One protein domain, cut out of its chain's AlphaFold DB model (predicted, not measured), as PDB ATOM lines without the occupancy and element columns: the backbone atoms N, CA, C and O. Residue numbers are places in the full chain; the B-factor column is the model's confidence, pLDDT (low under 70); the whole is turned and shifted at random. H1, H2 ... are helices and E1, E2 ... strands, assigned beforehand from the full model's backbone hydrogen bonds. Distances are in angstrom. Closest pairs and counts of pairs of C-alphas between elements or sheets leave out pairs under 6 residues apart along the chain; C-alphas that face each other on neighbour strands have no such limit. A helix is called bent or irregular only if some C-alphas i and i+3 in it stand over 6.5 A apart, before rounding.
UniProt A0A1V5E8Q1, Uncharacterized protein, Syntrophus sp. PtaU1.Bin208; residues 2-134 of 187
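Overview. This is residues 2 to 134 of the 187 residues of an uncharacterized protein of Syntrophus sp. PtaU1.Bin208 (UniProt A0A1V5E8Q1). A six-stranded sheet, curled like part of a barrel, wraps round the helix H1 on one face, while the long helix H4 covers part of the opposite face, giving three layers, helices on both faces of a sheet. The hairpin end of E4, E5 and E6 reaches toward one end of the longest axis, and the small helices H2 and H3 lie toward the other end. The printed part has 133 residues with four named helices and six named strands, in the order H1, E1, H2, H3, E2, E3, H4, E4, E5, E6; the class is mixed, helices and strands. The mixed sheet runs E1, E2, E3, E6, E5, E4, with E3 and E6 parallel and the other neighbours antiparallel. The whole is compact, with a radius of gyration of the C-alphas of 14.5 A, yet elongated in outline, spanning 48 by 29 by 24 A.

Along the chain. The sheet's edge strand E1 is residues 19 to 21, and beside it is E2, residues 56 to 58. E3 is residues 65 to 71, 20.0 A from first to last C-alpha. E6 is residues 126 to 133, 23.1 A long, and its last C-alpha, of Arg 133, is at (-28.434, -40.691, -1.635). E5, residues 115 to 123, is the longest strand at 25.1 A, and the other edge strand, E4, is residues 108 to 112, 13.0 A. H1 is residues 2 to 13, 16.6 A, with C-alpha 2 at (-18.439, -33.978, -8.261). H4 is residues 72 to 91, 29.1 A, and its last C-alpha is at (4.035, -15.080, -8.877). H4 is irregular, with C-alphas 73 and 76 8.1 A apart, and has a kink of 29 degrees near residue 79. H2 is residues 26 to 35, 14.4 A, and H3 is residues 47 to 50.

Arrangement. The sheet is strongly twisted, and the way across it turns by 152 degrees from edge to edge. E1 and E2 are antiparallel, with N 20 and O 57 within hydrogen-bond range at 2.8 A. The hairpin E2 and E3 has N 58 and O 65 at 2.9 A. E3 is staggered: its residues 65 to 67 pair with E2 and its residues 68 to 71 with E6. E3 and E6 are parallel, with N 127 and O 68 at 2.8 A. E4, E5 and E6 form a meander, each strand the antiparallel neighbour of the one before; N 128 and O 120 are 2.8 A apart, and N 110 and O 117 are 2.9 A apart. H1 is on the sheet, and its closest C-alphas to E1 are those of Gly 7 and Thr 21, 5.9 A; to E4, those of Gly 5 and Ile 110, 6.2 A. H4 is on the opposite face, with the C-alphas of Thr 72 and Val 128 of E6 closest at 4.9 A, and those of Glu 68 of E3 and Gly 78 at 5.4 A. H1 and H4 are apart. H2 only grazes the sheet with its residues 26 to 32. H2 and H3 only just touch, with 3 pairs of C-alphas within 8 A, the closest being Leu 26 and Leu 50 at 4.9 A. H3 is not on the sheet. In H1 every O i to N i+4 pair is within hydrogen-bond range, in H2 5 of 6 and in H4 14 of 16; H3 is too short for such a pair.

Size, cuts and confidence. The two C-alphas farthest apart are those of Gly 43 and Gln 134, 48.3 A. The printed part, residues 2 to 134, has no cut. The links H2 to H3 and H4 to E4 are long, with 11 and 16 residues; in the latter, residues 97 to 98 pair in parallel with residues 65 to 66 of E3. The mean pLDDT of the printed part is 97.6, and no printed residue is under 70.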
ATOM      1  N   ALA A   2     -17.962 -35.263  -8.794       96.69
ATOM      2  CA  ALA A   2     -18.439 -33.978  -8.261       96.69
ATOM      3  C   ALA A   2     -17.730 -32.751  -8.869       96.69
ATOM      4  O   ALA A   2     -18.384 -31.893  -9.449       96.69
ATOM      5  N   HIS A   3     -16.394 -32.736  -8.839       98.25
ATOM      6  CA  HIS A   3     -15.567 -31.649  -9.379       98.25
ATOM      7  C   HIS A   3     -15.873 -31.332 -10.850       98.25
ATOM      8  O   HIS A   3     -16.023 -30.174 -11.232       98.25
ATOM      9  N   VAL A   4     -16.013 -32.373 -11.677       97.81
ATOM     10  CA  VAL A   4     -16.336 -32.228 -13.103       97.81
ATOM     11  C   VAL A   4     -17.720 -31.612 -13.275       97.81
ATOM     12  O   VAL A   4     -17.846 -30.621 -13.980       97.81
ATOM     13  N   GLY A   5     -18.740 -32.152 -12.599       98.06
ATOM     14  CA  GLY A   5     -20.106 -31.641 -12.717       98.06
ATOM     15  C   GLY A   5     -20.252 -30.198 -12.224       98.06
ATOM     16  O   GLY A   5     -20.901 -29.395 -12.887       98.06
ATOM     17  N   ILE A   6     -19.608 -29.849 -11.108       98.56
ATOM     18  CA  ILE A   6     -19.614 -28.485 -10.560       98.56
ATOM     19  C   ILE A   6     -18.868 -27.537 -11.509       98.56
ATOM     20  O   ILE A   6     -19.402 -26.489 -11.860       98.56
ATOM     21  N   GLY A   7     -17.693 -27.927 -12.016       98.50
ATOM     22  CA  GLY A   7     -16.960 -27.141 -13.014       98.50
ATOM     23  C   GLY A   7     -17.751 -26.927 -14.311       98.50
ATOM     24  O   GLY A   7     -17.740 -25.831 -14.873       98.50
ATOM     25  N   THR A   8     -18.496 -27.938 -14.773       98.12
ATOM     26  CA  THR A   8     -19.427 -27.804 -15.907       98.12
ATOM     27  C   THR A   8     -20.566 -26.835 -15.590       98.12
ATOM     28  O   THR A   8     -20.866 -25.978 -16.419       98.12
ATOM     29  N   SER A   9     -21.168 -26.929 -14.401       98.06
ATOM     30  CA  SER A   9     -22.225 -26.017 -13.943       98.06
ATOM     31  C   SER A   9     -21.739 -24.565 -13.914       98.06
ATOM     32  O   SER A   9     -22.397 -23.681 -14.461       98.06
ATOM     33  N   TYR A  10     -20.554 -24.320 -13.351       98.56
ATOM     34  CA  TYR A  10     -19.947 -22.991 -13.307       98.56
ATOM     35  C   TYR A  10     -19.686 -22.434 -14.712       98.56
ATOM     36  O   TYR A  10     -20.038 -21.292 -15.001       98.56
ATOM     37  N   ARG A  11     -19.128 -23.246 -15.618       98.38
ATOM     38  CA  ARG A  11     -18.891 -22.841 -17.012       98.38
ATOM     39  C   ARG A  11     -20.192 -22.503 -17.742       98.38
ATOM     40  O   ARG A  11     -20.232 -21.527 -18.483       98.38
ATOM     41  N   ALA A  12     -21.251 -23.285 -17.533       98.31
ATOM     42  CA  ALA A  12     -22.561 -23.027 -18.131       98.31
ATOM     43  C   ALA A  12     -23.184 -21.710 -17.633       98.31
ATOM     44  O   ALA A  12     -23.865 -21.031 -18.398       98.31
ATOM     45  N   ALA A  13     -22.914 -21.327 -16.381       98.44
ATOM     46  CA  ALA A  13     -23.360 -20.059 -15.805       98.44
ATOM     47  C   ALA A  13     -22.576 -18.830 -16.315       98.44
ATOM     48  O   ALA A  13     -23.021 -17.702 -16.107       98.44
ATOM     49  N   HIS A  14     -21.450 -19.037 -17.005       98.06
ATOM     50  CA  HIS A  14     -20.559 -17.985 -17.502       98.06
ATOM     51  C   HIS A  14     -20.280 -18.138 -19.008       98.06
ATOM     52  O   HIS A  14     -19.146 -18.409 -19.419       98.06
ATOM     53  N   PRO A  15     -21.306 -18.003 -19.867       97.88
ATOM     54  CA  PRO A  15     -21.136 -18.178 -21.303       97.88
ATOM     55  C   PRO A  15     -20.174 -17.130 -21.879       97.88
ATOM     56  O   PRO A  15     -20.354 -15.930 -21.689       97.88
ATOM     57  N   GLY A  16     -19.167 -17.597 -22.619       97.00
ATOM     58  CA  GLY A  16     -18.162 -16.748 -23.270       97.00
ATOM     59  C   GLY A  16     -16.940 -16.412 -22.410       97.00
ATOM     60  O   GLY A  16     -15.925 -15.986 -22.963       97.00
ATOM     61  N   ASP A  17     -16.982 -16.662 -21.099       98.31
ATOM     62  CA  ASP A  17     -15.831 -16.448 -20.222       98.31
ATOM     63  C   ASP A  17     -14.741 -17.523 -20.467       98.31
ATOM     64  O   ASP A  17     -15.049 -18.699 -20.705       98.31
ATOM     65  N   PRO A  18     -13.440 -17.172 -20.389       97.94
ATOM     66  CA  PRO A  18     -12.343 -18.132 -20.469       97.94
ATOM     67  C   PRO A  18     -12.200 -18.899 -19.143       97.94
ATOM     68  O   PRO A  18     -11.373 -18.570 -18.291       97.94
ATOM     69  N   VAL A  19     -13.029 -19.933 -18.987       98.50
ATOM     70  CA  VAL A  19     -13.065 -20.810 -17.807       98.50
ATOM     71  C   VAL A  19     -12.226 -22.075 -18.021       98.50
ATOM     72  O   VAL A  19     -12.461 -22.856 -18.950       98.50
ATOM     73  N   PHE A  20     -11.300 -22.330 -17.101       98.44
ATOM     74  CA  PHE A  20     -10.476 -23.533 -17.009       98.44
ATOM     75  C   PHE A  20     -10.942 -24.385 -15.833       98.44
ATOM     76  O   PHE A  20     -11.329 -23.853 -14.797       98.44
ATOM     77  N   THR A  21     -10.926 -25.709 -15.996       97.06
ATOM     78  CA  THR A  21     -11.441 -26.629 -14.974       97.06
ATOM     79  C   THR A  21     -10.622 -27.911 -14.896       97.06
ATOM     80  O   THR A  21     -10.364 -28.470 -15.964       97.06
ATOM     81  N   ASN A  22     -10.345 -28.405 -13.681       90.88
ATOM     82  CA  ASN A  22      -9.919 -29.756 -13.230       90.88
ATOM     83  C   ASN A  22      -8.738 -30.473 -13.925       90.88
ATOM     84  O   ASN A  22      -7.983 -31.205 -13.292       90.88
ATOM     85  N   PHE A  23      -8.603 -30.350 -15.240       93.94
ATOM     86  CA  PHE A  23      -7.684 -31.122 -16.073       93.94
ATOM     87  C   PHE A  23      -6.631 -30.247 -16.749       93.94
ATOM     88  O   PHE A  23      -5.663 -30.779 -17.287       93.94
ATOM     89  N   ILE A  24      -6.810 -28.924 -16.727       98.00
ATOM     90  CA  ILE A  24      -5.913 -27.995 -17.410       98.00
ATOM     91  C   ILE A  24      -4.802 -27.570 -16.443       98.00
ATOM     92  O   ILE A  24      -5.111 -26.974 -15.409       98.00
ATOM     93  N   PRO A  25      -3.530 -27.886 -16.740       98.50
ATOM     94  CA  PRO A  25      -2.413 -27.508 -15.885       98.50
ATOM     95  C   PRO A  25      -2.138 -26.004 -15.946       98.50
ATOM     96  O   PRO A  25      -2.494 -25.332 -16.920       98.50
ATOM     97  N   LEU A  26      -1.455 -25.483 -14.921       98.62
ATOM     98  CA  LEU A  26      -1.038 -24.081 -14.872       98.62
ATOM     99  C   LEU A  26      -0.200 -23.682 -16.092       98.62
ATOM    100  O   LEU A  26      -0.391 -22.581 -16.593       98.62
ATOM    101  N   SER A  27       0.654 -24.561 -16.627       98.56
ATOM    102  CA  SER A  27       1.397 -24.287 -17.870       98.56
ATOM    103  C   SER A  27       0.477 -23.865 -19.024       98.56
ATOM    104  O   SER A  27       0.625 -22.772 -19.567       98.56
ATOM    105  N   SER A  28      -0.540 -24.672 -19.335       98.50
ATOM    106  CA  SER A  28      -1.508 -24.376 -20.398       98.50
ATOM    107  C   SER A  28      -2.401 -23.173 -20.074       98.50
ATOM    108  O   SER A  28      -2.785 -22.422 -20.970       98.50
ATOM    109  N   ILE A  29      -2.736 -22.964 -18.795       98.56
ATOM    110  CA  ILE A  29      -3.481 -21.777 -18.350       98.56
ATOM    111  C   ILE A  29      -2.668 -20.508 -18.614       98.56
ATOM    112  O   ILE A  29      -3.218 -19.539 -19.136       98.56
ATOM    113  N   LEU A  30      -1.375 -20.502 -18.279       98.50
ATOM    114  CA  LEU A  30      -0.495 -19.354 -18.484       98.50
ATOM    115  C   LEU A  30      -0.301 -19.072 -19.978       98.50
ATOM    116  O   LEU A  30      -0.418 -17.924 -20.396       98.50
ATOM    117  N   GLU A  31      -0.117 -20.093 -20.814       98.00
ATOM    118  CA  GLU A  31      -0.093 -19.915 -22.274       98.00
ATOM    119  C   GLU A  31      -1.383 -19.255 -22.781       98.00
ATOM    120  O   GLU A  31      -1.350 -18.275 -23.532       98.00
ATOM    121  N   ARG A  32      -2.545 -19.732 -22.318       97.69
ATOM    122  CA  ARG A  32      -3.832 -19.151 -22.712       97.69
ATOM    123  C   ARG A  32      -4.013 -17.734 -22.171       97.69
ATOM    124  O   ARG A  32      -4.536 -16.892 -22.897       97.69
ATOM    125  N   ALA A  33      -3.559 -17.440 -20.956       97.94
ATOM    126  CA  ALA A  33      -3.577 -16.098 -20.382       97.94
ATOM    127  C   ALA A  33      -2.833 -15.086 -21.269       97.94
ATOM    128  O   ALA A  33      -3.346 -13.988 -21.483       97.94
ATOM    129  N   ALA A  34      -1.693 -15.463 -21.860       97.50
ATOM    130  CA  ALA A  34      -0.978 -14.600 -22.804       97.50
ATOM    131  C   ALA A  34      -1.851 -14.213 -24.010       97.50
ATOM    132  O   ALA A  34      -1.906 -13.050 -24.406       97.50
ATOM    133  N   THR A  35      -2.628 -15.164 -24.544       96.56
ATOM    134  CA  THR A  35      -3.562 -14.894 -25.654       96.56
ATOM    135  C   THR A  35      -4.744 -13.995 -25.268       96.56
ATOM    136  O   THR A  35      -5.421 -13.468 -26.144       96.56
ATOM    137  N   LEU A  36      -4.989 -13.809 -23.966       96.00
ATOM    138  CA  LEU A  36      -5.998 -12.896 -23.418       96.00
ATOM    139  C   LEU A  36      -5.418 -11.502 -23.103       96.00
ATOM    140  O   LEU A  36      -6.087 -10.693 -22.464       96.00
ATOM    141  N   GLY A  37      -4.180 -11.218 -23.524       96.25
ATOM    142  CA  GLY A  37      -3.513  -9.931 -23.306       96.25
ATOM    143  C   GLY A  37      -2.870  -9.777 -21.926       96.25
ATOM    144  O   GLY A  37      -2.497  -8.669 -21.543       96.25
ATOM    145  N   LEU A  38      -2.740 -10.865 -21.163       96.62
ATOM    146  CA  LEU A  38      -1.950 -10.884 -19.933       96.62
ATOM    147  C   LEU A  38      -0.467 -11.101 -20.261       96.62
ATOM    148  O   LEU A  38      -0.123 -11.583 -21.337       96.62
ATOM    149  N   SER A  39       0.424 -10.777 -19.323       97.38
ATOM    150  CA  SER A  39       1.874 -10.970 -19.482       97.38
ATOM    151  C   SER A  39       2.410 -12.014 -18.490       97.38
ATOM    152  O   SER A  39       3.132 -11.657 -17.557       97.38
ATOM    153  N   PRO A  40       2.028 -13.297 -18.640       97.81
ATOM    154  CA  PRO A  40       2.465 -14.359 -17.745       97.81
ATOM    155  C   PRO A  40       3.965 -14.642 -17.886       97.81
ATOM    156  O   PRO A  40       4.531 -14.561 -18.976       97.81
ATOM    157  N   ASN A  41       4.599 -15.056 -16.792       98.00
ATOM    158  CA  ASN A  41       5.982 -15.519 -16.754       98.00
ATOM    159  C   ASN A  41       6.052 -16.914 -16.120       98.00
ATOM    160  O   ASN A  41       6.267 -17.058 -14.916       98.00
ATOM    161  N   ALA A  42       5.883 -17.946 -16.951       97.19
ATOM    162  CA  ALA A  42       5.937 -19.341 -16.513       97.19
ATOM    163  C   ALA A  42       7.298 -19.733 -15.912       97.19
ATOM    164  O   ALA A  42       7.342 -20.581 -15.030       97.19
ATOM    165  N   GLY A  43       8.394 -19.068 -16.305       97.75
ATOM    166  CA  GLY A  43       9.737 -19.312 -15.761       97.75
ATOM    167  C   GLY A  43       9.911 -18.912 -14.291       97.75
ATOM    168  O   GLY A  43      10.984 -19.111 -13.727       97.75
ATOM    169  N   LYS A  44       8.883 -18.327 -13.663       98.31
ATOM    170  CA  LYS A  44       8.840 -18.075 -12.215       98.31
ATOM    171  C   LYS A  44       8.367 -19.273 -11.398       98.31
ATOM    172  O   LYS A  44       8.497 -19.226 -10.179       98.31
ATOM    173  N   LEU A  45       7.827 -20.297 -12.050       98.50
ATOM    174  CA  LEU A  45       7.347 -21.518 -11.420       98.50
ATOM    175  C   LEU A  45       8.235 -22.696 -11.830       98.50
ATOM    176  O   LEU A  45       8.778 -22.724 -12.934       98.50
ATOM    177  N   ASN A  46       8.382 -23.673 -10.942       98.50
ATOM    178  CA  ASN A  46       9.062 -24.924 -11.262       98.50
ATOM    179  C   ASN A  46       8.120 -25.909 -11.985       98.50
ATOM    180  O   ASN A  46       6.906 -25.714 -12.046       98.50
ATOM    181  N   GLU A  47       8.670 -26.997 -12.532       98.19
ATOM    182  CA  GLU A  47       7.892 -27.982 -13.302       98.19
ATOM    183  C   GLU A  47       6.748 -28.613 -12.495       98.19
ATOM    184  O   GLU A  47       5.658 -28.829 -13.030       98.19
ATOM    185  N   SER A  48       6.968 -28.875 -11.202       98.31
ATOM    186  CA  SER A  48       5.946 -29.479 -10.342       98.31
ATOM    187  C   SER A  48       4.777 -28.527 -10.088       98.31
ATOM    188  O   SER A  48       3.627 -28.959 -10.108       98.31
ATOM    189  N   GLU A  49       5.052 -27.228  -9.944       98.62
ATOM    190  CA  GLU A  49       4.038 -26.181  -9.804       98.62
ATOM    191  C   GLU A  49       3.252 -25.996 -11.104       98.62
ATOM    192  O   GLU A  49       2.024 -25.946 -11.087       98.62
ATOM    193  N   LEU A  50       3.941 -25.966 -12.250       98.62
ATOM    194  CA  LEU A  50       3.307 -25.833 -13.565       98.62
ATOM    195  C   LEU A  50       2.361 -26.999 -13.893       98.62
ATOM    196  O   LEU A  50       1.413 -26.818 -14.657       98.62
ATOM    197  N   ALA A  51       2.591 -28.176 -13.305       98.44
ATOM    198  CA  ALA A  51       1.756 -29.361 -13.477       98.44
ATOM    199  C   ALA A  51       0.479 -29.365 -12.611       98.44
ATOM    200  O   ALA A  51      -0.412 -30.200 -12.850       98.44
ATOM    201  N   LEU A  52       0.376 -28.467 -11.623       98.50
ATOM    202  CA  LEU A  52      -0.801 -28.337 -10.764       98.50
ATOM    203  C   LEU A  52      -2.020 -27.842 -11.558       98.50
ATOM    204  O   LEU A  52      -1.888 -27.254 -12.633       98.50
ATOM    205  N   LYS A  53      -3.220 -28.129 -11.047       98.56
ATOM    206  CA  LYS A  53      -4.495 -27.960 -11.760       98.56
ATOM    207  C   LYS A  53      -5.536 -27.389 -10.794       98.56
ATOM    208  O   LYS A  53      -6.044 -28.163  -9.983       98.56
ATOM    209  N   PRO A  54      -5.843 -26.084 -10.853       98.44
ATOM    210  CA  PRO A  54      -6.932 -25.542 -10.053       98.44
ATOM    211  C   PRO A  54      -8.267 -26.148 -10.502       98.44
ATOM    212  O   PRO A  54      -8.456 -26.455 -11.688       98.44
ATOM    213  N   ASP A  55      -9.203 -26.303  -9.569       98.75
ATOM    214  CA  ASP A  55     -10.500 -26.909  -9.886       98.75
ATOM    215  C   ASP A  55     -11.324 -26.016 -10.827       98.75
ATOM    216  O   ASP A  55     -11.868 -26.509 -11.823       98.75
ATOM    217  N   ILE A  56     -11.385 -24.706 -10.553       98.81
ATOM    218  CA  ILE A  56     -11.998 -23.691 -11.420       98.81
ATOM    219  C   ILE A  56     -11.144 -22.422 -11.425       98.81
ATOM    220  O   ILE A  56     -10.848 -21.843 -10.380       98.81
ATOM    221  N   LEU A  57     -10.838 -21.928 -12.623       98.81
ATOM    222  CA  LEU A  57     -10.265 -20.603 -12.830       98.81
ATOM    223  C   LEU A  57     -10.994 -19.888 -13.969       98.81
ATOM    224  O   LEU A  57     -11.024 -20.386 -15.092       98.81
ATOM    225  N   ASN A  58     -11.542 -18.708 -13.695       98.69
ATOM    226  CA  ASN A  58     -12.116 -17.817 -14.698       98.69
ATOM    227  C   ASN A  58     -11.148 -16.654 -14.950       98.69
ATOM    228  O   ASN A  58     -10.801 -15.925 -14.024       98.69
ATOM    229  N   LEU A  59     -10.691 -16.486 -16.193       98.44
ATOM    230  CA  LEU A  59      -9.803 -15.381 -16.587       98.44
ATOM    231  C   LEU A  59     -10.523 -14.274 -17.363       98.44
ATOM    232  O   LEU A  59      -9.879 -13.497 -18.072       98.44
ATOM    233  N   ALA A  60     -11.852 -14.190 -17.265       97.50
ATOM    234  CA  ALA A  60     -12.585 -13.070 -17.832       97.50
ATOM    235  C   ALA A  60     -12.016 -11.748 -17.282       97.50
ATOM    236  O   ALA A  60     -11.733 -11.660 -16.080       97.50
ATOM    237  N   PRO A  61     -11.868 -10.695 -18.112       93.56
ATOM    238  CA  PRO A  61     -11.284  -9.425 -17.676       93.56
ATOM    239  C   PRO A  61     -11.938  -8.824 -16.424       93.56
ATOM    240  O   PRO A  61     -11.265  -8.151 -15.649       93.56
ATOM    241  N   THR A  62     -13.229  -9.094 -16.212       93.62
ATOM    242  CA  THR A  62     -14.036  -8.576 -15.101       93.62
ATOM    243  C   THR A  62     -14.135  -9.508 -13.890       93.62
ATOM    244  O   THR A  62     -14.672  -9.086 -12.870       93.62
ATOM    245  N   ARG A  63     -13.667 -10.763 -13.974       90.88
ATOM    246  CA  ARG A  63     -13.911 -11.805 -12.954       90.88
ATOM    247  C   ARG A  63     -12.728 -12.751 -12.801       90.88
ATOM    248  O   ARG A  63     -12.903 -13.950 -12.916       90.88
ATOM    249  N   ARG A  64     -11.512 -12.251 -12.587       97.44
ATOM    250  CA  ARG A  64     -10.308 -13.094 -12.425       97.44
ATOM    251  C   ARG A  64     -10.379 -13.948 -11.155       97.44
ATOM    252  O   ARG A  64      -9.693 -13.658 -10.185       97.44
ATOM    253  N   HIS A  65     -11.254 -14.941 -11.138       98.69
ATOM    254  CA  HIS A  65     -11.741 -15.629  -9.956       98.69
ATOM    255  C   HIS A  65     -11.271 -17.072  -9.967       98.69
ATOM    256  O   HIS A  65     -11.332 -17.758 -10.989       98.69
ATOM    257  N   LEU A  66     -10.827 -17.528  -8.803       98.75
ATOM    258  CA  LEU A  66     -10.402 -18.898  -8.574       98.75
ATOM    259  C   LEU A  66     -11.269 -19.547  -7.498       98.75
ATOM    260  O   LEU A  66     -11.543 -18.920  -6.469       98.75
ATOM    261  N   PHE A  67     -11.643 -20.805  -7.724       98.88
ATOM    262  CA  PHE A  67     -12.309 -21.648  -6.739       98.88
ATOM    263  C   PHE A  67     -11.663 -23.033  -6.669       98.88
ATOM    264  O   PHE A  67     -11.339 -23.626  -7.696       98.88
ATOM    265  N   GLU A  68     -11.575 -23.565  -5.453       98.75
ATOM    266  CA  GLU A  68     -11.298 -24.972  -5.176       98.75
ATOM    267  C   GLU A  68     -12.571 -25.689  -4.737       98.75
ATOM    268  O   GLU A  68     -13.361 -25.161  -3.955       98.75
ATOM    269  N   ILE A  69     -12.769 -26.908  -5.226       98.81
ATOM    270  CA  ILE A  69     -13.929 -27.741  -4.931       98.81
ATOM    271  C   ILE A  69     -13.488 -28.821  -3.947       98.81
ATOM    272  O   ILE A  69     -12.541 -29.554  -4.203       98.81
ATOM    273  N   LYS A  70     -14.167 -28.977  -2.811       98.56
ATOM    274  CA  LYS A  70     -13.847 -30.044  -1.844       98.56
ATOM    275  C   LYS A  70     -15.105 -30.628  -1.203       98.56
ATOM    276  O   LYS A  70     -16.133 -29.959  -1.129       98.56
ATOM    277  N   PRO A  71     -15.065 -31.863  -0.677       98.56
ATOM    278  CA  PRO A  71     -16.084 -32.312   0.264       98.56
ATOM    279  C   PRO A  71     -16.204 -31.337   1.442       98.56
ATOM    280  O   PRO A  71     -15.194 -30.788   1.880       98.56
ATOM    281  N   THR A  72     -17.399 -31.180   2.021       98.50
ATOM    282  CA  THR A  72     -17.628 -30.273   3.168       98.50
ATOM    283  C   THR A  72     -16.646 -30.485   4.328       98.50
ATOM    284  O   THR A  72     -16.195 -29.523   4.939       98.50
ATOM    285  N   SER A  73     -16.231 -31.726   4.603       98.31
ATOM    286  CA  SER A  73     -15.255 -32.041   5.660       98.31
ATOM    287  C   SER A  73     -13.829 -31.536   5.390       98.31
ATOM    288  O   SER A  73     -13.002 -31.555   6.295       98.31
ATOM    289  N   LEU A  74     -13.524 -31.115   4.158       98.56
ATOM    290  CA  LEU A  74     -12.209 -30.650   3.707       98.56
ATOM    291  C   LEU A  74     -12.221 -29.168   3.293       98.56
ATOM    292  O   LEU A  74     -11.334 -28.720   2.569       98.56
ATOM    293  N   GLN A  75     -13.195 -28.386   3.770       98.50
ATOM    294  CA  GLN A  75     -13.307 -26.955   3.462       98.50
ATOM    295  C   GLN A  75     -12.010 -26.180   3.763       98.50
ATOM    296  O   GLN A  75     -11.538 -25.400   2.938       98.50
ATOM    297  N   SER A  76     -11.391 -26.425   4.923       98.38
ATOM    298  CA  SER A  76     -10.150 -25.748   5.321       98.38
ATOM    299  C   SER A  76      -8.977 -26.051   4.383       98.38
ATOM    300  O   SER A  76      -8.167 -25.158   4.130       98.38
ATOM    301  N   ALA A  77      -8.910 -27.274   3.847       98.44
ATOM    302  CA  ALA A  77      -7.929 -27.664   2.840       98.44
ATOM    303  C   ALA A  77      -8.198 -26.949   1.509       98.44
ATOM    304  O   ALA A  77      -7.275 -26.379   0.937       98.44
ATOM    305  N   GLY A  78      -9.466 -26.873   1.081       98.69
ATOM    306  CA  GLY A  78      -9.866 -26.111  -0.108       98.69
ATOM    307  C   GLY A  78      -9.442 -24.644  -0.030       98.69
ATOM    308  O   GLY A  78      -8.857 -24.116  -0.969       98.69
ATOM    309  N   ARG A  79      -9.621 -23.999   1.130       98.69
ATOM    310  CA  ARG A  79      -9.146 -22.622   1.353       98.69
ATOM    311  C   ARG A  79      -7.631 -22.488   1.211       98.69
ATOM    312  O   ARG A  79      -7.154 -21.490   0.669       98.69
ATOM    313  N   ALA A  80      -6.871 -23.433   1.764       98.69
ATOM    314  CA  ALA A  80      -5.415 -23.403   1.692       98.69
ATOM    315  C   ALA A  80      -4.934 -23.578   0.243       98.69
ATOM    316  O   ALA A  80      -4.117 -22.784  -0.223       98.69
ATOM    317  N   GLU A  81      -5.498 -24.546  -0.482       98.75
ATOM    318  CA  GLU A  81      -5.193 -24.783  -1.896       98.75
ATOM    319  C   GLU A  81      -5.573 -23.585  -2.776       98.75
ATOM    320  O   GLU A  81      -4.758 -23.138  -3.580       98.75
ATOM    321  N   ALA A  82      -6.748 -22.981  -2.572       98.81
ATOM    322  CA  ALA A  82      -7.173 -21.821  -3.354       98.81
ATOM    323  C   ALA A  82      -6.206 -20.633  -3.190       98.81
ATOM    324  O   ALA A  82      -5.832 -19.970  -4.160       98.81
ATOM    325  N   ARG A  83      -5.733 -20.388  -1.959       98.81
ATOM    326  CA  ARG A  83      -4.720 -19.355  -1.680       98.81
ATOM    327  C   ARG A  83      -3.363 -19.692  -2.285       98.81
ATOM    328  O   ARG A  83      -2.711 -18.795  -2.813       98.81
ATOM    329  N   MET A  84      -2.951 -20.956  -2.220       98.81
ATOM    330  CA  MET A  84      -1.723 -21.427  -2.861       98.81
ATOM    331  C   MET A  84      -1.774 -21.151  -4.369       98.81
ATOM    332  O   MET A  84      -0.873 -20.498  -4.891       98.81
ATOM    333  N   TYR A  85      -2.843 -21.559  -5.059       98.81
ATOM    334  CA  TYR A  85      -2.987 -21.310  -6.493       98.81
ATOM    335  C   TYR A  85      -3.012 -19.824  -6.846       98.81
ATOM    336  O   TYR A  85      -2.332 -19.414  -7.785       98.81
ATOM    337  N   ALA A  86      -3.744 -19.004  -6.085       98.81
ATOM    338  CA  ALA A  86      -3.745 -17.558  -6.288       98.81
ATOM    339  C   ALA A  86      -2.331 -16.961  -6.141       98.81
ATOM    340  O   ALA A  86      -1.934 -16.114  -6.941       98.81
ATOM    341  N   GLY A  87      -1.546 -17.441  -5.169       98.75
ATOM    342  CA  GLY A  87      -0.150 -17.044  -4.967       98.75
ATOM    343  C   GLY A  87       0.780 -17.461  -6.110       98.75
ATOM    344  O   GLY A  87       1.585 -16.650  -6.568       98.75
ATOM    345  N   LEU A  88       0.645 -18.690  -6.616       98.81
ATOM    346  CA  LEU A  88       1.416 -19.176  -7.769       98.81
ATOM    347  C   LEU A  88       1.088 -18.381  -9.038       98.81
ATOM    348  O   LEU A  88       1.990 -17.911  -9.731       98.81
ATOM    349  N   LEU A  89      -0.198 -18.159  -9.314       98.75
ATOM    350  CA  LEU A  89      -0.649 -17.362 -10.456       98.75
ATOM    351  C   LEU A  89      -0.166 -15.907 -10.358       98.75
ATOM    352  O   LEU A  89       0.344 -15.367 -11.340       98.75
ATOM    353  N   ALA A  90      -0.227 -15.293  -9.173       98.62
ATOM    354  CA  ALA A  90       0.327 -13.960  -8.941       98.62
ATOM    355  C   ALA A  90       1.852 -13.917  -9.151       98.62
ATOM    356  O   ALA A  90       2.354 -12.999  -9.800       98.62
ATOM    357  N   THR A  91       2.580 -14.931  -8.674       98.69
ATOM    358  CA  THR A  91       4.035 -15.080  -8.877       98.69
ATOM    359  C   THR A  91       4.385 -15.184 -10.364       98.69
ATOM    360  O   THR A  91       5.373 -14.605 -10.818       98.69
ATOM    361  N   ALA A  92       3.533 -15.851 -11.142       98.56
ATOM    362  CA  ALA A  92       3.632 -15.957 -12.592       98.56
ATOM    363  C   ALA A  92       3.064 -14.739 -13.350       98.56
ATOM    364  O   ALA A  92       2.937 -14.800 -14.569       98.56
ATOM    365  N   GLY A  93       2.714 -13.632 -12.684       98.00
ATOM    366  CA  GLY A  93       2.248 -12.402 -13.341       98.00
ATOM    367  C   GLY A  93       0.775 -12.404 -13.775       98.00
ATOM    368  O   GLY A  93       0.349 -11.512 -14.507       98.00
ATOM    369  N   VAL A  94      -0.021 -13.372 -13.314       98.38
ATOM    370  CA  VAL A  94      -1.468 -13.474 -13.567       98.38
ATOM    371  C   VAL A  94      -2.218 -13.354 -12.238       98.38
ATOM    372  O   VAL A  94      -2.671 -14.351 -11.687       98.38
ATOM    373  N   PRO A  95      -2.347 -12.147 -11.661       97.94
ATOM    374  CA  PRO A  95      -3.052 -11.992 -10.397       97.94
ATOM    375  C   PRO A  95      -4.539 -12.317 -10.571       97.94
ATOM    376  O   PRO A  95      -5.204 -11.816 -11.488       97.94
ATOM    377  N   VAL A  96      -5.040 -13.135  -9.651       98.50
ATOM    378  CA  VAL A  96      -6.438 -13.554  -9.530       98.50
ATOM    379  C   VAL A  96      -6.900 -13.306  -8.098       98.50
ATOM    380  O   VAL A  96      -6.092 -13.279  -7.168       98.50
ATOM    381  N   THR A  97      -8.197 -13.124  -7.907       98.44
ATOM    382  CA  THR A  97      -8.830 -13.075  -6.593       98.44
ATOM    383  C   THR A  97      -9.510 -14.403  -6.295       98.44
ATOM    384  O   THR A  97      -9.901 -15.151  -7.194       98.44
ATOM    385  N   LEU A  98      -9.680 -14.704  -5.010       98.75
ATOM    386  CA  LEU A  98     -10.578 -15.781  -4.611       98.75
ATOM    387  C   LEU A  98     -11.994 -15.400  -5.041       98.75
ATOM    388  O   LEU A  98     -12.420 -14.263  -4.815       98.75
ATOM    389  N   GLY A  99     -12.694 -16.322  -5.692       98.56
ATOM    390  CA  GLY A  99     -14.027 -16.036  -6.193       98.56
ATOM    391  C   GLY A  99     -15.024 -15.791  -5.048       98.56
ATOM    392  O   GLY A  99     -14.940 -16.453  -4.010       98.56
ATOM    393  N   PRO A 100     -15.932 -14.810  -5.168       98.31
ATOM    394  CA  PRO A 100     -16.865 -14.444  -4.112       98.31
ATOM    395  C   PRO A 100     -17.905 -15.532  -3.826       98.31
ATOM    396  O   PRO A 100     -18.214 -16.390  -4.653       98.31
ATOM    397  N   MET A 101     -18.503 -15.444  -2.641       98.38
ATOM    398  CA  MET A 101     -19.693 -16.223  -2.303       98.38
ATOM    399  C   MET A 101     -20.876 -15.784  -3.174       98.38
ATOM    400  O   MET A 101     -21.043 -14.596  -3.447       98.38
ATOM    401  N   GLY A 102     -21.716 -16.738  -3.578       94.69
ATOM    402  CA  GLY A 102     -22.945 -16.460  -4.330       94.69
ATOM    403  C   GLY A 102     -22.745 -16.129  -5.812       94.69
ATOM    404  O   GLY A 102     -23.691 -15.698  -6.467       94.69
ATOM    405  N   GLU A 103     -21.546 -16.327  -6.364       97.81
ATOM    406  CA  GLU A 103     -21.332 -16.208  -7.808       97.81
ATOM    407  C   GLU A 103     -22.153 -17.266  -8.574       97.81
ATOM    408  O   GLU A 103     -22.264 -18.409  -8.101       97.81
ATOM    409  N   PRO A 104     -22.735 -16.937  -9.747       98.25
ATOM    410  CA  PRO A 104     -23.520 -17.888 -10.529       98.25
ATOM    411  C   PRO A 104     -22.802 -19.221 -10.766       98.25
ATOM    412  O   PRO A 104     -21.620 -19.277 -11.084       98.25
ATOM    413  N   GLY A 105     -23.519 -20.333 -10.606       98.00
ATOM    414  CA  GLY A 105     -22.953 -21.669 -10.807       98.00
ATOM    415  C   GLY A 105     -22.020 -22.156  -9.692       98.00
ATOM    416  O   GLY A 105     -21.440 -23.230  -9.842       98.00
ATOM    417  N   THR A 106     -21.903 -21.428  -8.576       98.50
ATOM    418  CA  THR A 106     -21.130 -21.862  -7.397       98.50
ATOM    419  C   THR A 106     -21.981 -22.486  -6.282       98.50
ATOM    420  O   THR A 106     -21.463 -22.972  -5.282       98.50
ATOM    421  N   ASN A 107     -23.297 -22.559  -6.482       98.50
ATOM    422  CA  ASN A 107     -24.226 -23.296  -5.635       98.50
ATOM    423  C   ASN A 107     -25.242 -24.065  -6.485       98.50
ATOM    424  O   ASN A 107     -25.610 -23.630  -7.578       98.50
ATOM    425  N   GLY A 108     -25.726 -25.191  -5.969       97.69
ATOM    426  CA  GLY A 108     -26.754 -25.982  -6.631       97.69
ATOM    427  C   GLY A 108     -26.675 -27.468  -6.318       97.69
ATOM    428  O   GLY A 108     -26.259 -27.898  -5.242       97.69
ATOM    429  N   ALA A 109     -27.114 -28.262  -7.288       97.69
ATOM    430  CA  ALA A 109     -27.163 -29.707  -7.195       97.69
ATOM    431  C   ALA A 109     -26.753 -30.329  -8.534       97.69
ATOM    432  O   ALA A 109     -27.231 -29.894  -9.581       97.69
ATOM    433  N   ILE A 110     -25.895 -31.351  -8.512       96.94
ATOM    434  CA  ILE A 110     -25.533 -32.124  -9.708       96.94
ATOM    435  C   ILE A 110     -25.910 -33.603  -9.543       96.94
ATOM    436  O   ILE A 110     -25.656 -34.183  -8.480       96.94
ATOM    437  N   PRO A 111     -26.496 -34.243 -10.574       95.75
ATOM    438  CA  PRO A 111     -26.804 -35.668 -10.537       95.75
ATOM    439  C   PRO A 111     -25.565 -36.524 -10.262       95.75
ATOM    440  O   PRO A 111     -24.462 -36.232 -10.729       95.75
ATOM    441  N   ALA A 112     -25.760 -37.613  -9.525       95.12
ATOM    442  CA  ALA A 112     -24.727 -38.592  -9.224       95.12
ATOM    443  C   ALA A 112     -25.318 -40.012  -9.220       95.12
ATOM    444  O   ALA A 112     -26.523 -40.179  -9.025       95.12
ATOM    445  N   PRO A 113     -24.504 -41.064  -9.414       93.19
ATOM    446  CA  PRO A 113     -25.002 -42.436  -9.362       93.19
ATOM    447  C   PRO A 113     -25.709 -42.745  -8.031       93.19
ATOM    448  O   PRO A 113     -25.066 -42.818  -6.989       93.19
ATOM    449  N   GLY A 114     -27.033 -42.932  -8.069       91.75
ATOM    450  CA  GLY A 114     -27.854 -43.239  -6.891       91.75
ATOM    451  C   GLY A 114     -28.183 -42.044  -5.986       91.75
ATOM    452  O   GLY A 114     -28.637 -42.243  -4.853       91.75
ATOM    453  N   GLY A 115     -27.960 -40.812  -6.445       94.69
ATOM    454  CA  GLY A 115     -28.194 -39.627  -5.634       94.69
ATOM    455  C   GLY A 115     -27.818 -38.318  -6.314       94.69
ATOM    456  O   GLY A 115     -27.880 -38.172  -7.532       94.69
ATOM    457  N   VAL A 116     -27.427 -37.349  -5.499       96.50
ATOM    458  CA  VAL A 116     -27.102 -35.990  -5.927       96.50
ATOM    459  C   VAL A 116     -25.939 -35.462  -5.095       96.50
ATOM    460  O   VAL A 116     -25.845 -35.764  -3.905       96.50
ATOM    461  N   TYR A 117     -25.044 -34.681  -5.695       98.25
ATOM    462  CA  TYR A 117     -24.155 -33.819  -4.918       98.25
ATOM    463  C   TYR A 117     -24.818 -32.457  -4.771       98.25
ATOM    464  O   TYR A 117     -25.105 -31.809  -5.774       98.25
ATOM    465  N   LEU A 118     -25.056 -32.038  -3.534       98.12
ATOM    466  CA  LEU A 118     -25.426 -30.664  -3.207       98.12
ATOM    467  C   LEU A 118     -24.138 -29.883  -2.973       98.12
ATOM    468  O   LEU A 118     -23.241 -30.408  -2.311       98.12
ATOM    469  N   PHE A 119     -24.033 -28.678  -3.520       98.69
ATOM    470  CA  PHE A 119     -22.829 -27.863  -3.405       98.69
ATOM    471  C   PHE A 119     -23.152 -26.382  -3.217       98.69
ATOM    472  O   PHE A 119     -24.202 -25.908  -3.649       98.69
ATOM    473  N   GLU A 120     -22.241 -25.665  -2.567       98.69
ATOM    474  CA  GLU A 120     -22.346 -24.235  -2.269       98.69
ATOM    475  C   GLU A 120     -20.968 -23.620  -1.988       98.69
ATOM    476  O   GLU A 120     -19.999 -24.344  -1.765       98.69
ATOM    477  N   THR A 121     -20.899 -22.289  -1.941       98.69
ATOM    478  CA  THR A 121     -19.677 -21.521  -1.642       98.69
ATOM    479  C   THR A 121     -19.785 -20.869  -0.264       98.69
ATOM    480  O   THR A 121     -20.286 -19.746  -0.173       98.69
ATOM    481  N   PRO A 122     -19.355 -21.541   0.821       98.12
ATOM    482  CA  PRO A 122     -19.488 -21.016   2.180       98.12
ATOM    483  C   PRO A 122     -18.472 -19.914   2.500       98.12
ATOM    484  O   PRO A 122     -18.657 -19.167   3.457       98.12
ATOM    485  N   GLU A 123     -17.380 -19.827   1.739       98.44
ATOM    486  CA  GLU A 123     -16.376 -18.769   1.844       98.44
ATOM    487  C   GLU A 123     -15.721 -18.511   0.482       98.44
ATOM    488  O   GLU A 123     -15.799 -19.335  -0.428       98.44
ATOM    489  N   ALA A 124     -15.065 -17.358   0.333       98.62
ATOM    490  CA  ALA A 124     -14.444 -16.984  -0.931       98.62
ATOM    491  C   ALA A 124     -13.390 -18.012  -1.386       98.62
ATOM    492  O   ALA A 124     -12.501 -18.397  -0.625       98.62
ATOM    493  N   GLY A 125     -13.477 -18.410  -2.654       98.62
ATOM    494  CA  GLY A 125     -12.565 -19.345  -3.305       98.62
ATOM    495  C   GLY A 125     -12.769 -20.815  -2.953       98.62
ATOM    496  O   GLY A 125     -11.956 -21.630  -3.379       98.62
ATOM    497  N   VAL A 126     -13.820 -21.184  -2.211       98.81
ATOM    498  CA  VAL A 126     -14.084 -22.585  -1.855       98.81
ATOM    499  C   VAL A 126     -15.524 -22.956  -2.158       98.81
ATOM    500  O   VAL A 126     -16.442 -22.406  -1.560       98.81
ATOM    501  N   ILE A 127     -15.714 -23.947  -3.023       98.88
ATOM    502  CA  ILE A 127     -16.995 -24.614  -3.240       98.88
ATOM    503  C   ILE A 127     -16.960 -25.936  -2.476       98.88
ATOM    504  O   ILE A 127     -16.136 -26.809  -2.748       98.88
ATOM    505  N   VAL A 128     -17.861 -26.116  -1.516       98.81
ATOM    506  CA  VAL A 128     -18.002 -27.388  -0.806       98.81
ATOM    507  C   VAL A 128     -19.123 -28.223  -1.396       98.81
ATOM    508  O   VAL A 128     -20.100 -27.682  -1.908       98.81
ATOM    509  N   TYR A 129     -19.019 -29.546  -1.293       98.69
ATOM    510  CA  TYR A 129     -20.101 -30.443  -1.685       98.69
ATOM    511  C   TYR A 129     -20.342 -31.589  -0.700       98.69
ATOM    512  O   TYR A 129     -19.435 -32.078  -0.020       98.69
ATOM    513  N   GLN A 130     -21.578 -32.084  -0.698       98.19
ATOM    514  CA  GLN A 130     -21.994 -33.277   0.027       98.19
ATOM    515  C   GLN A 130     -22.852 -34.180  -0.860       98.19
ATOM    516  O   GLN A 130     -23.782 -33.735  -1.529       98.19
ATOM    517  N   TYR A 131     -22.570 -35.483  -0.824       97.38
ATOM    518  CA  TYR A 131     -23.409 -36.482  -1.478       97.38
ATOM    519  C   TYR A 131     -24.657 -36.794  -0.644       97.38
ATOM    520  O   TYR A 131     -24.571 -37.090   0.552       97.38
ATOM    521  N   ARG A 132     -25.822 -36.786  -1.290       94.81
ATOM    522  CA  ARG A 132     -27.100 -37.240  -0.739       94.81
ATOM    523  C   ARG A 132     -27.629 -38.379  -1.592       94.81
ATOM    524  O   ARG A 132     -27.907 -38.206  -2.776       94.81
ATOM    525  N   ARG A 133     -27.798 -39.548  -0.979       92.19
ATOM    526  CA  ARG A 133     -28.434 -40.691  -1.635       92.19
ATOM    527  C   ARG A 133     -29.915 -40.389  -1.837       92.19
ATOM    528  O   ARG A 133     -30.605 -40.046  -0.878       92.19
ATOM    529  N   GLN A 134     -30.411 -40.555  -3.057       79.94
ATOM    530  CA  GLN A 134     -31.841 -40.467  -3.317       79.94
ATOM    531  C   GLN A 134     -32.463 -41.828  -3.008       79.94
ATOM    532  O   GLN A 134     -31.986 -42.868  -3.469       79.94
TER     533      GLN A 134